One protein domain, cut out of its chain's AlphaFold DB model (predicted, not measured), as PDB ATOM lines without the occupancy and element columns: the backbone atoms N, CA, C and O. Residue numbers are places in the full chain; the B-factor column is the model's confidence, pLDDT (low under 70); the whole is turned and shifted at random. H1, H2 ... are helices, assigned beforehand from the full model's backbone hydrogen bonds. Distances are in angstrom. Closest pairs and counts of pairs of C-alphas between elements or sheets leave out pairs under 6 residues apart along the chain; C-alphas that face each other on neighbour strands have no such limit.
ATOM      1  N   THR A   2     283.478 250.607 258.017       91.00
ATOM      2  CA  THR A   2     282.205 250.808 257.272       91.00
ATOM      3  C   THR A   2     282.044 249.767 256.157       91.00
ATOM      4  O   THR A   2     283.009 249.077 255.818       91.00
ATOM      5  N   ILE A   3     280.849 249.653 255.561       87.88
ATOM      6  CA  ILE A   3     280.613 248.731 254.438       87.88
ATOM      7  C   ILE A   3     281.432 249.115 253.198       87.88
ATOM      8  O   ILE A   3     281.994 248.246 252.536       87.88
ATOM      9  N   GLU A   4     281.592 250.410 252.923       87.81
ATOM     10  CA  GLU A   4     282.420 250.903 251.820       87.81
ATOM     11  C   GLU A   4     283.885 250.499 252.014       87.81
ATOM     12  O   GLU A   4     284.516 249.984 251.094       87.81
ATOM     13  N   GLN A   5     284.402 250.629 253.239       90.94
ATOM     14  CA  GLN A   5     285.755 250.183 253.580       90.94
ATOM     15  C   GLN A   5     285.912 248.662 253.457       90.94
ATOM     16  O   GLN A   5     286.966 248.177 253.043       90.94
ATOM     17  N   ALA A   6     284.880 247.892 253.816       92.31
ATOM     18  CA  ALA A   6     284.882 246.444 253.636       92.31
ATOM     19  C   ALA A   6     284.944 246.065 252.147       92.31
ATOM     20  O   ALA A   6     285.685 245.162 251.764       92.31
ATOM     21  N   ILE A   7     284.222 246.795 251.296       90.75
ATOM     22  CA  ILE A   7     284.255 246.637 249.839       90.75
ATOM     23  C   ILE A   7     285.634 246.965 249.272       90.75
ATOM     24  O   ILE A   7     286.180 246.159 248.518       90.75
ATOM     25  N   GLU A   8     286.230 248.088 249.665       91.44
ATOM     26  CA  GLU A   8     287.588 248.458 249.252       91.44
ATOM     27  C   GLU A   8     288.602 247.367 249.626       91.44
ATOM     28  O   GLU A   8     289.358 246.896 248.773       91.44
ATOM     29  N   LYS A   9     288.548 246.865 250.863       94.19
ATOM     30  CA  LYS A   9     289.407 245.763 251.324       94.19
ATOM     31  C   LYS A   9     289.153 244.455 250.582       94.19
ATOM     32  O   LYS A   9     290.094 243.728 250.271       94.19
ATOM     33  N   ALA A  10     287.900 244.130 250.273       91.38
ATOM     34  CA  ALA A  10     287.594 242.956 249.466       91.38
ATOM     35  C   ALA A  10     288.221 243.081 248.067       91.38
ATOM     36  O   ALA A  10     288.812 242.118 247.578       91.38
ATOM     37  N   ILE A  11     288.178 244.263 247.447       91.62
ATOM     38  CA  ILE A  11     288.840 244.526 246.159       91.62
ATOM     39  C   ILE A  11     290.362 244.338 246.280       91.62
ATOM     40  O   ILE A  11     290.949 243.645 245.446       91.62
ATOM     41  N   GLU A  12     291.000 244.859 247.335       92.88
ATOM     42  CA  GLU A  12     292.430 244.621 247.625       92.88
ATOM     43  C   GLU A  12     292.753 243.123 247.760       92.88
ATOM     44  O   GLU A  12     293.777 242.641 247.272       92.88
ATOM     45  N   GLY A  13     291.846 242.357 248.372       87.88
ATOM     46  CA  GLY A  13     291.917 240.901 248.490       87.88
ATOM     47  C   GLY A  13     291.570 240.128 247.211       87.88
ATOM     48  O   GLY A  13     291.478 238.893 247.236       87.88
ATOM     49  N   ASP A  30     266.256 251.732 247.392       59.41
ATOM     50  CA  ASP A  30     265.997 250.324 247.081       59.41
ATOM     51  C   ASP A  30     267.102 249.657 246.244       59.41
ATOM     52  O   ASP A  30     267.426 248.489 246.460       59.41
ATOM     53  N   TYR A  31     267.750 250.386 245.326       61.62
ATOM     54  CA  TYR A  31     268.853 249.834 244.529       61.62
ATOM     55  C   TYR A  31     270.147 249.684 245.329       61.62
ATOM     56  O   TYR A  31     270.936 248.776 245.057       61.62
ATOM     57  N   ARG A  32     270.369 250.562 246.315       66.38
ATOM     58  CA  ARG A  32     271.515 250.470 247.221       66.38
ATOM     59  C   ARG A  32     271.356 249.262 248.137       66.38
ATOM     60  O   ARG A  32     272.250 248.424 248.170       66.38
ATOM     61  N   ASP A  33     270.198 249.137 248.781       67.31
ATOM     62  CA  ASP A  33     269.897 248.043 249.709       67.31
ATOM     63  C   ASP A  33     269.970 246.679 248.987       67.31
ATOM     64  O   ASP A  33     270.556 245.716 249.485       67.31
ATOM     65  N   MET A  34     269.462 246.610 247.749       66.88
ATOM     66  CA  MET A  34     269.562 245.420 246.900       66.88
ATOM     67  C   MET A  34     271.019 245.069 246.558       66.88
ATOM     68  O   MET A  34     271.409 243.902 246.605       66.88
ATOM     69  N   TRP A  35     271.840 246.063 246.215       74.00
ATOM     70  CA  TRP A  35     273.245 245.850 245.868       74.00
ATOM     71  C   TRP A  35     274.098 245.425 247.069       74.00
ATOM     72  O   TRP A  35     274.959 244.549 246.936       74.00
ATOM     73  N   GLU A  36     273.839 245.998 248.242       73.12
ATOM     74  CA  GLU A  36     274.475 245.594 249.496       73.12
ATOM     75  C   GLU A  36     274.116 244.144 249.830       73.12
ATOM     76  O   GLU A  36     275.014 243.334 250.057       73.12
ATOM     77  N   ALA A  37     272.840 243.759 249.722       73.50
ATOM     78  CA  ALA A  37     272.421 242.370 249.908       73.50
ATOM     79  C   ALA A  37     273.123 241.406 248.929       73.50
ATOM     80  O   ALA A  37     273.651 240.376 249.349       73.50
ATOM     81  N   TYR A  38     273.207 241.745 247.636       80.62
ATOM     82  CA  TYR A  38     273.928 240.920 246.655       80.62
ATOM     83  C   TYR A  38     275.422 240.796 246.960       80.62
ATOM     84  O   TYR A  38     275.999 239.727 246.764       80.62
ATOM     85  N   THR A  39     276.042 241.872 247.442       85.00
ATOM     86  CA  THR A  39     277.460 241.887 247.820       85.00
ATOM     87  C   THR A  39     277.707 241.013 249.048       85.00
ATOM     88  O   THR A  39     278.623 240.195 249.048       85.00
ATOM     89  N   LEU A  40     276.856 241.120 250.071       88.50
ATOM     90  CA  LEU A  40     276.980 240.367 251.323       88.50
ATOM     91  C   LEU A  40     276.640 238.879 251.172       88.50
ATOM     92  O   LEU A  40     277.101 238.065 251.970       88.50
ATOM     93  N   LEU A  41     275.877 238.504 250.145       86.94
ATOM     94  CA  LEU A  41     275.630 237.105 249.781       86.94
ATOM     95  C   LEU A  41     276.706 236.523 248.847       86.94
ATOM     96  O   LEU A  41     276.718 235.315 248.604       86.94
ATOM     97  N   ASP A  42     277.620 237.341 248.318       89.62
ATOM     98  CA  ASP A  42     278.697 236.863 247.456       89.62
ATOM     99  C   ASP A  42     279.806 236.216 248.295       89.62
ATOM    100  O   ASP A  42     280.601 236.872 248.964       89.62
ATOM    101  N   THR A  43     279.933 234.895 248.212       89.50
ATOM    102  CA  THR A  43     281.009 234.166 248.899       89.50
ATOM    103  C   THR A  43     282.404 234.660 248.507       89.50
ATOM    104  O   THR A  43     283.327 234.616 249.319       89.50
ATOM    105  N   SER A  44     282.582 235.140 247.269       89.38
ATOM    106  CA  SER A  44     283.877 235.650 246.810       89.38
ATOM    107  C   SER A  44     284.238 236.994 247.445       89.38
ATOM    108  O   SER A  44     285.424 237.253 247.651       89.38
ATOM    109  N   PHE A  45     283.242 237.800 247.836       92.88
ATOM    110  CA  PHE A  45     283.457 239.014 248.624       92.88
ATOM    111  C   PHE A  45     284.084 238.655 249.973       92.88
ATOM    112  O   PHE A  45     285.171 239.135 250.289       92.88
ATOM    113  N   TRP A  46     283.479 237.726 250.720       93.00
ATOM    114  CA  TRP A  46     283.975 237.307 252.036       93.00
ATOM    115  C   TRP A  46     285.350 236.650 251.982       93.00
ATOM    116  O   TRP A  46     286.207 236.925 252.822       93.00
ATOM    117  N   GLN A  47     285.591 235.801 250.983       90.88
ATOM    118  CA  GLN A  47     286.900 235.178 250.784       90.88
ATOM    119  C   GLN A  47     287.994 236.219 250.564       90.88
ATOM    120  O   GLN A  47     289.082 236.118 251.134       90.88
ATOM    121  N   SER A  48     287.727 237.212 249.724       92.00
ATOM    122  CA  SER A  48     288.688 238.262 249.422       92.00
ATOM    123  C   SER A  48     288.844 239.254 250.571       92.00
ATOM    124  O   SER A  48     289.978 239.570 250.927       92.00
ATOM    125  N   LEU A  49     287.757 239.646 251.238       93.44
ATOM    126  CA  LEU A  49     287.820 240.433 252.469       93.44
ATOM    127  C   LEU A  49     288.676 239.723 253.524       93.44
ATOM    128  O   LEU A  49     289.588 240.323 254.086       93.44
ATOM    129  N   GLY A  50     288.467 238.419 253.721       91.00
ATOM    130  CA  GLY A  50     289.261 237.623 254.650       91.00
ATOM    131  C   GLY A  50     290.737 237.537 254.283       91.00
ATOM    132  O   GLY A  50     291.593 237.649 255.158       91.00
ATOM    133  N   LYS A  51     291.069 237.423 252.991       89.44
ATOM    134  CA  LYS A  51     292.467 237.487 252.526       89.44
ATOM    135  C   LYS A  51     293.124 238.822 252.875       89.44
ATOM    136  O   LYS A  51     294.267 238.810 253.340       89.44
ATOM    137  N   GLN A  71     287.317 230.674 257.990       84.88
ATOM    138  CA  GLN A  71     287.120 231.891 258.795       84.88
ATOM    139  C   GLN A  71     286.232 232.917 258.090       84.88
ATOM    140  O   GLN A  71     285.381 233.525 258.728       84.88
ATOM    141  N   TRP A  72     286.354 233.055 256.769       89.00
ATOM    142  CA  TRP A  72     285.424 233.900 256.019       89.00
ATOM    143  C   TRP A  72     283.983 233.370 256.084       89.00
ATOM    144  O   TRP A  72     283.061 234.175 256.112       89.00
ATOM    145  N   GLN A  73     283.781 232.046 256.169       89.50
ATOM    146  CA  GLN A  73     282.450 231.454 256.359       89.50
ATOM    147  C   GLN A  73     281.910 231.750 257.751       89.50
ATOM    148  O   GLN A  73     280.735 232.064 257.887       89.50
ATOM    149  N   HIS A  74     282.768 231.686 258.772       91.00
ATOM    150  CA  HIS A  74     282.390 232.073 260.123       91.00
ATOM    151  C   HIS A  74     281.921 233.528 260.157       91.00
ATOM    152  O   HIS A  74     280.832 233.786 260.642       91.00
ATOM    153  N   HIS A  75     282.683 234.464 259.585       92.38
ATOM    154  CA  HIS A  75     282.257 235.863 259.527       92.38
ATOM    155  C   HIS A  75     280.967 236.052 258.716       92.38
ATOM    156  O   HIS A  75     280.069 236.765 259.151       92.38
ATOM    157  N   TRP A  76     280.824 235.352 257.591       93.06
ATOM    158  CA  TRP A  76     279.597 235.401 256.801       93.06
ATOM    159  C   TRP A  76     278.367 234.903 257.577       93.06
ATOM    160  O   TRP A  76     277.348 235.589 257.609       93.06
ATOM    161  N   HIS A  77     278.458 233.750 258.245       92.12
ATOM    162  CA  HIS A  77     277.366 233.227 259.069       92.12
ATOM    163  C   HIS A  77     277.098 234.115 260.288       92.12
ATOM    164  O   HIS A  77     275.945 234.417 260.565       92.12
ATOM    165  N   SER A  78     278.143 234.619 260.950       93.56
ATOM    166  CA  SER A  78     277.998 235.541 262.079       93.56
ATOM    167  C   SER A  78     277.301 236.843 261.683       93.56
ATOM    168  O   SER A  78     276.576 237.395 262.502       93.56
ATOM    169  N   LEU A  79     277.476 237.339 260.449       94.19
ATOM    170  CA  LEU A  79     276.665 238.455 259.953       94.19
ATOM    171  C   LEU A  79     275.186 238.054 259.875       94.19
ATOM    172  O   LEU A  79     274.338 238.804 260.339       94.19
ATOM    173  N   ILE A  80     274.866 236.895 259.293       92.31
ATOM    174  CA  ILE A  80     273.476 236.427 259.146       92.31
ATOM    175  C   ILE A  80     272.806 236.264 260.516       92.31
ATOM    176  O   ILE A  80     271.673 236.712 260.695       92.31
ATOM    177  N   ASP A  81     273.514 235.679 261.482       95.44
ATOM    178  CA  ASP A  81     273.038 235.540 262.860       95.44
ATOM    179  C   ASP A  81     272.819 236.923 263.494       95.44
ATOM    180  O   ASP A  81     271.738 237.205 264.006       95.44
ATOM    181  N   PHE A  82     273.786 237.839 263.357       94.31
ATOM    182  CA  PHE A  82     273.688 239.201 263.891       94.31
ATOM    183  C   PHE A  82     272.495 239.983 263.321       94.31
ATOM    184  O   PHE A  82     271.813 240.698 264.055       94.31
ATOM    185  N   LEU A  83     272.218 239.832 262.023       92.50
ATOM    186  CA  LEU A  83     271.043 240.430 261.382       92.50
ATOM    187  C   LEU A  83     269.741 239.776 261.863       92.50
ATOM    188  O   LEU A  83     268.745 240.469 262.062       92.50
ATOM    189  N   SER A  84     269.742 238.457 262.075       93.38
ATOM    190  CA  SER A  84     268.578 237.713 262.580       93.38
ATOM    191  C   SER A  84     268.214 238.116 264.012       93.38
ATOM    192  O   SER A  84     267.034 238.145 264.359       93.38
ATOM    193  N   ASP A  85     269.210 238.513 264.805       96.12
ATOM    194  CA  ASP A  85     269.040 239.054 266.156       96.12
ATOM    195  C   ASP A  85     268.607 240.540 266.173       96.12
ATOM    196  O   ASP A  85     268.426 241.130 267.240       96.12
ATOM    197  N   GLY A  86     268.409 241.161 265.003       94.25
ATOM    198  CA  GLY A  86     267.972 242.554 264.860       94.25
ATOM    199  C   GLY A  86     269.107 243.583 264.823       94.25
ATOM    200  O   GLY A  86     268.847 244.784 264.922       94.25
ATOM    201  N   GLY A  87     270.358 243.137 264.687       93.25
ATOM    202  CA  GLY A  87     271.509 244.006 264.465       93.25
ATOM    203  C   GLY A  87     271.525 244.632 263.065       93.25
ATOM    204  O   GLY A  87     270.866 244.160 262.141       93.25
ATOM    205  N   SER A  88     272.293 245.713 262.896       92.38
ATOM    206  CA  SER A  88     272.497 246.366 261.596       92.38
ATOM    207  C   SER A  88     273.777 245.884 260.902       92.38
ATOM    208  O   SER A  88     274.741 245.471 261.550       92.38
ATOM    209  N   ILE A  89     273.823 245.976 259.573       90.06
ATOM    210  CA  ILE A  89     275.033 245.658 258.800       90.06
ATOM    211  C   ILE A  89     276.199 246.541 259.271       90.06
ATOM    212  O   ILE A  89     277.320 246.070 259.470       90.06
ATOM    213  N   GLU A  90     275.926 247.822 259.505       90.75
ATOM    214  CA  GLU A  90     276.901 248.804 259.956       90.75
ATOM    215  C   GLU A  90     277.506 248.437 261.311       90.75
ATOM    216  O   GLU A  90     278.717 248.572 261.495       90.75
ATOM    217  N   ASP A  91     276.697 247.974 262.264       93.88
ATOM    218  CA  ASP A  91     277.190 247.610 263.593       93.88
ATOM    219  C   ASP A  91     278.020 246.327 263.562       93.88
ATOM    220  O   ASP A  91     279.052 246.257 264.237       93.88
ATOM    221  N   TYR A  92     277.656 245.366 262.707       94.69
ATOM    222  CA  TYR A  92     278.483 244.184 262.478       94.69
ATOM    223  C   TYR A  92     279.868 244.580 261.959       94.69
ATOM    224  O   TYR A  92     280.884 244.238 262.567       94.69
ATOM    225  N   PHE A  93     279.932 245.362 260.875       92.69
ATOM    226  CA  PHE A  93     281.215 245.770 260.303       92.69
ATOM    227  C   PHE A  93     282.027 246.663 261.242       92.69
ATOM    228  O   PHE A  93     283.253 246.607 261.196       92.69
ATOM    229  N   LYS A  94     281.410 247.452 262.133       93.75
ATOM    230  CA  LYS A  94     282.145 248.179 263.189       93.75
ATOM    231  C   LYS A  94     282.867 247.246 264.162       93.75
ATOM    232  O   LYS A  94     283.926 247.633 264.646       93.75
ATOM    233  N   SER A  95     282.313 246.063 264.430       89.94
ATOM    234  CA  SER A  95     282.902 245.054 265.326       89.94
ATOM    235  C   SER A  95     284.016 244.207 264.686       89.94
ATOM    236  O   SER A  95     284.702 243.469 265.392       89.94
ATOM    237  N   LEU A  96     284.186 244.335 263.364       87.38
ATOM    238  CA  LEU A  96     285.113 243.591 262.506       87.38
ATOM    239  C   LEU A  96     286.439 244.338 262.285       87.38
ATOM    240  O   LEU A  96     287.491 243.661 262.316       87.38
TER     241      LEU A  96
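AT A GLANCE: This is residues 2 to 13, 30 to 51 and 71 to 96 of the 96 residues of an uncharacterized protein of marine sediment metagenome (UniProt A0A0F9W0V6). Four crossed helices, H1, H3, H4 and H5, make a ring in which each touches two others. H2 sticks out from it with residues 30 to 35. The printed part has 60 residues, 51 of them in five named helices, H1 to H5 in chain order, with no named strand; its class is all helix, and the whole is compact, with a radius of gyration of the C-alphas of 10.9 A and spans of 29 by 27 by 18 A.

HOW THE PARTS SIT: H1, residues 3 to 12, touches H3, residues 43 to 51, about perpendicular at 76 degrees; closest C-alphas Ala 10 and Leu 49, 3.9 A. H4, residues 71 to 84, touches H3 with residues 71 to 76 alone; closest C-alphas Trp 46 and Trp 72, 5.4 A. H5, residues 89 to 95, touches H4 residues 79 to 83 alone; closest C-alphas Leu 79 and Tyr 92, 6.5 A. H5 touches H1; closest C-alphas Ile 3 and Phe 93, 6.6 A. H2, residues 30 to 40, is near H1. Every O i to N i+4 pair in the five helices is within hydrogen-bond range.

IN THESE COORDINATES: H1 begins at C-alpha 3 (280.613, 248.731, 254.438) and spans 14.2 A, H2 15.4 A, H3 12.5 A, H4 19.8 A, and H5 10.2 A, ending at C-alpha 95 (282.902, 245.054, 265.326).

THE WHOLE: C-alphas 13 and 30 are 27.6 A apart across one cut, 51 and 71 10.0 A across the other. Residues 30 to 34 have pLDDT under 70.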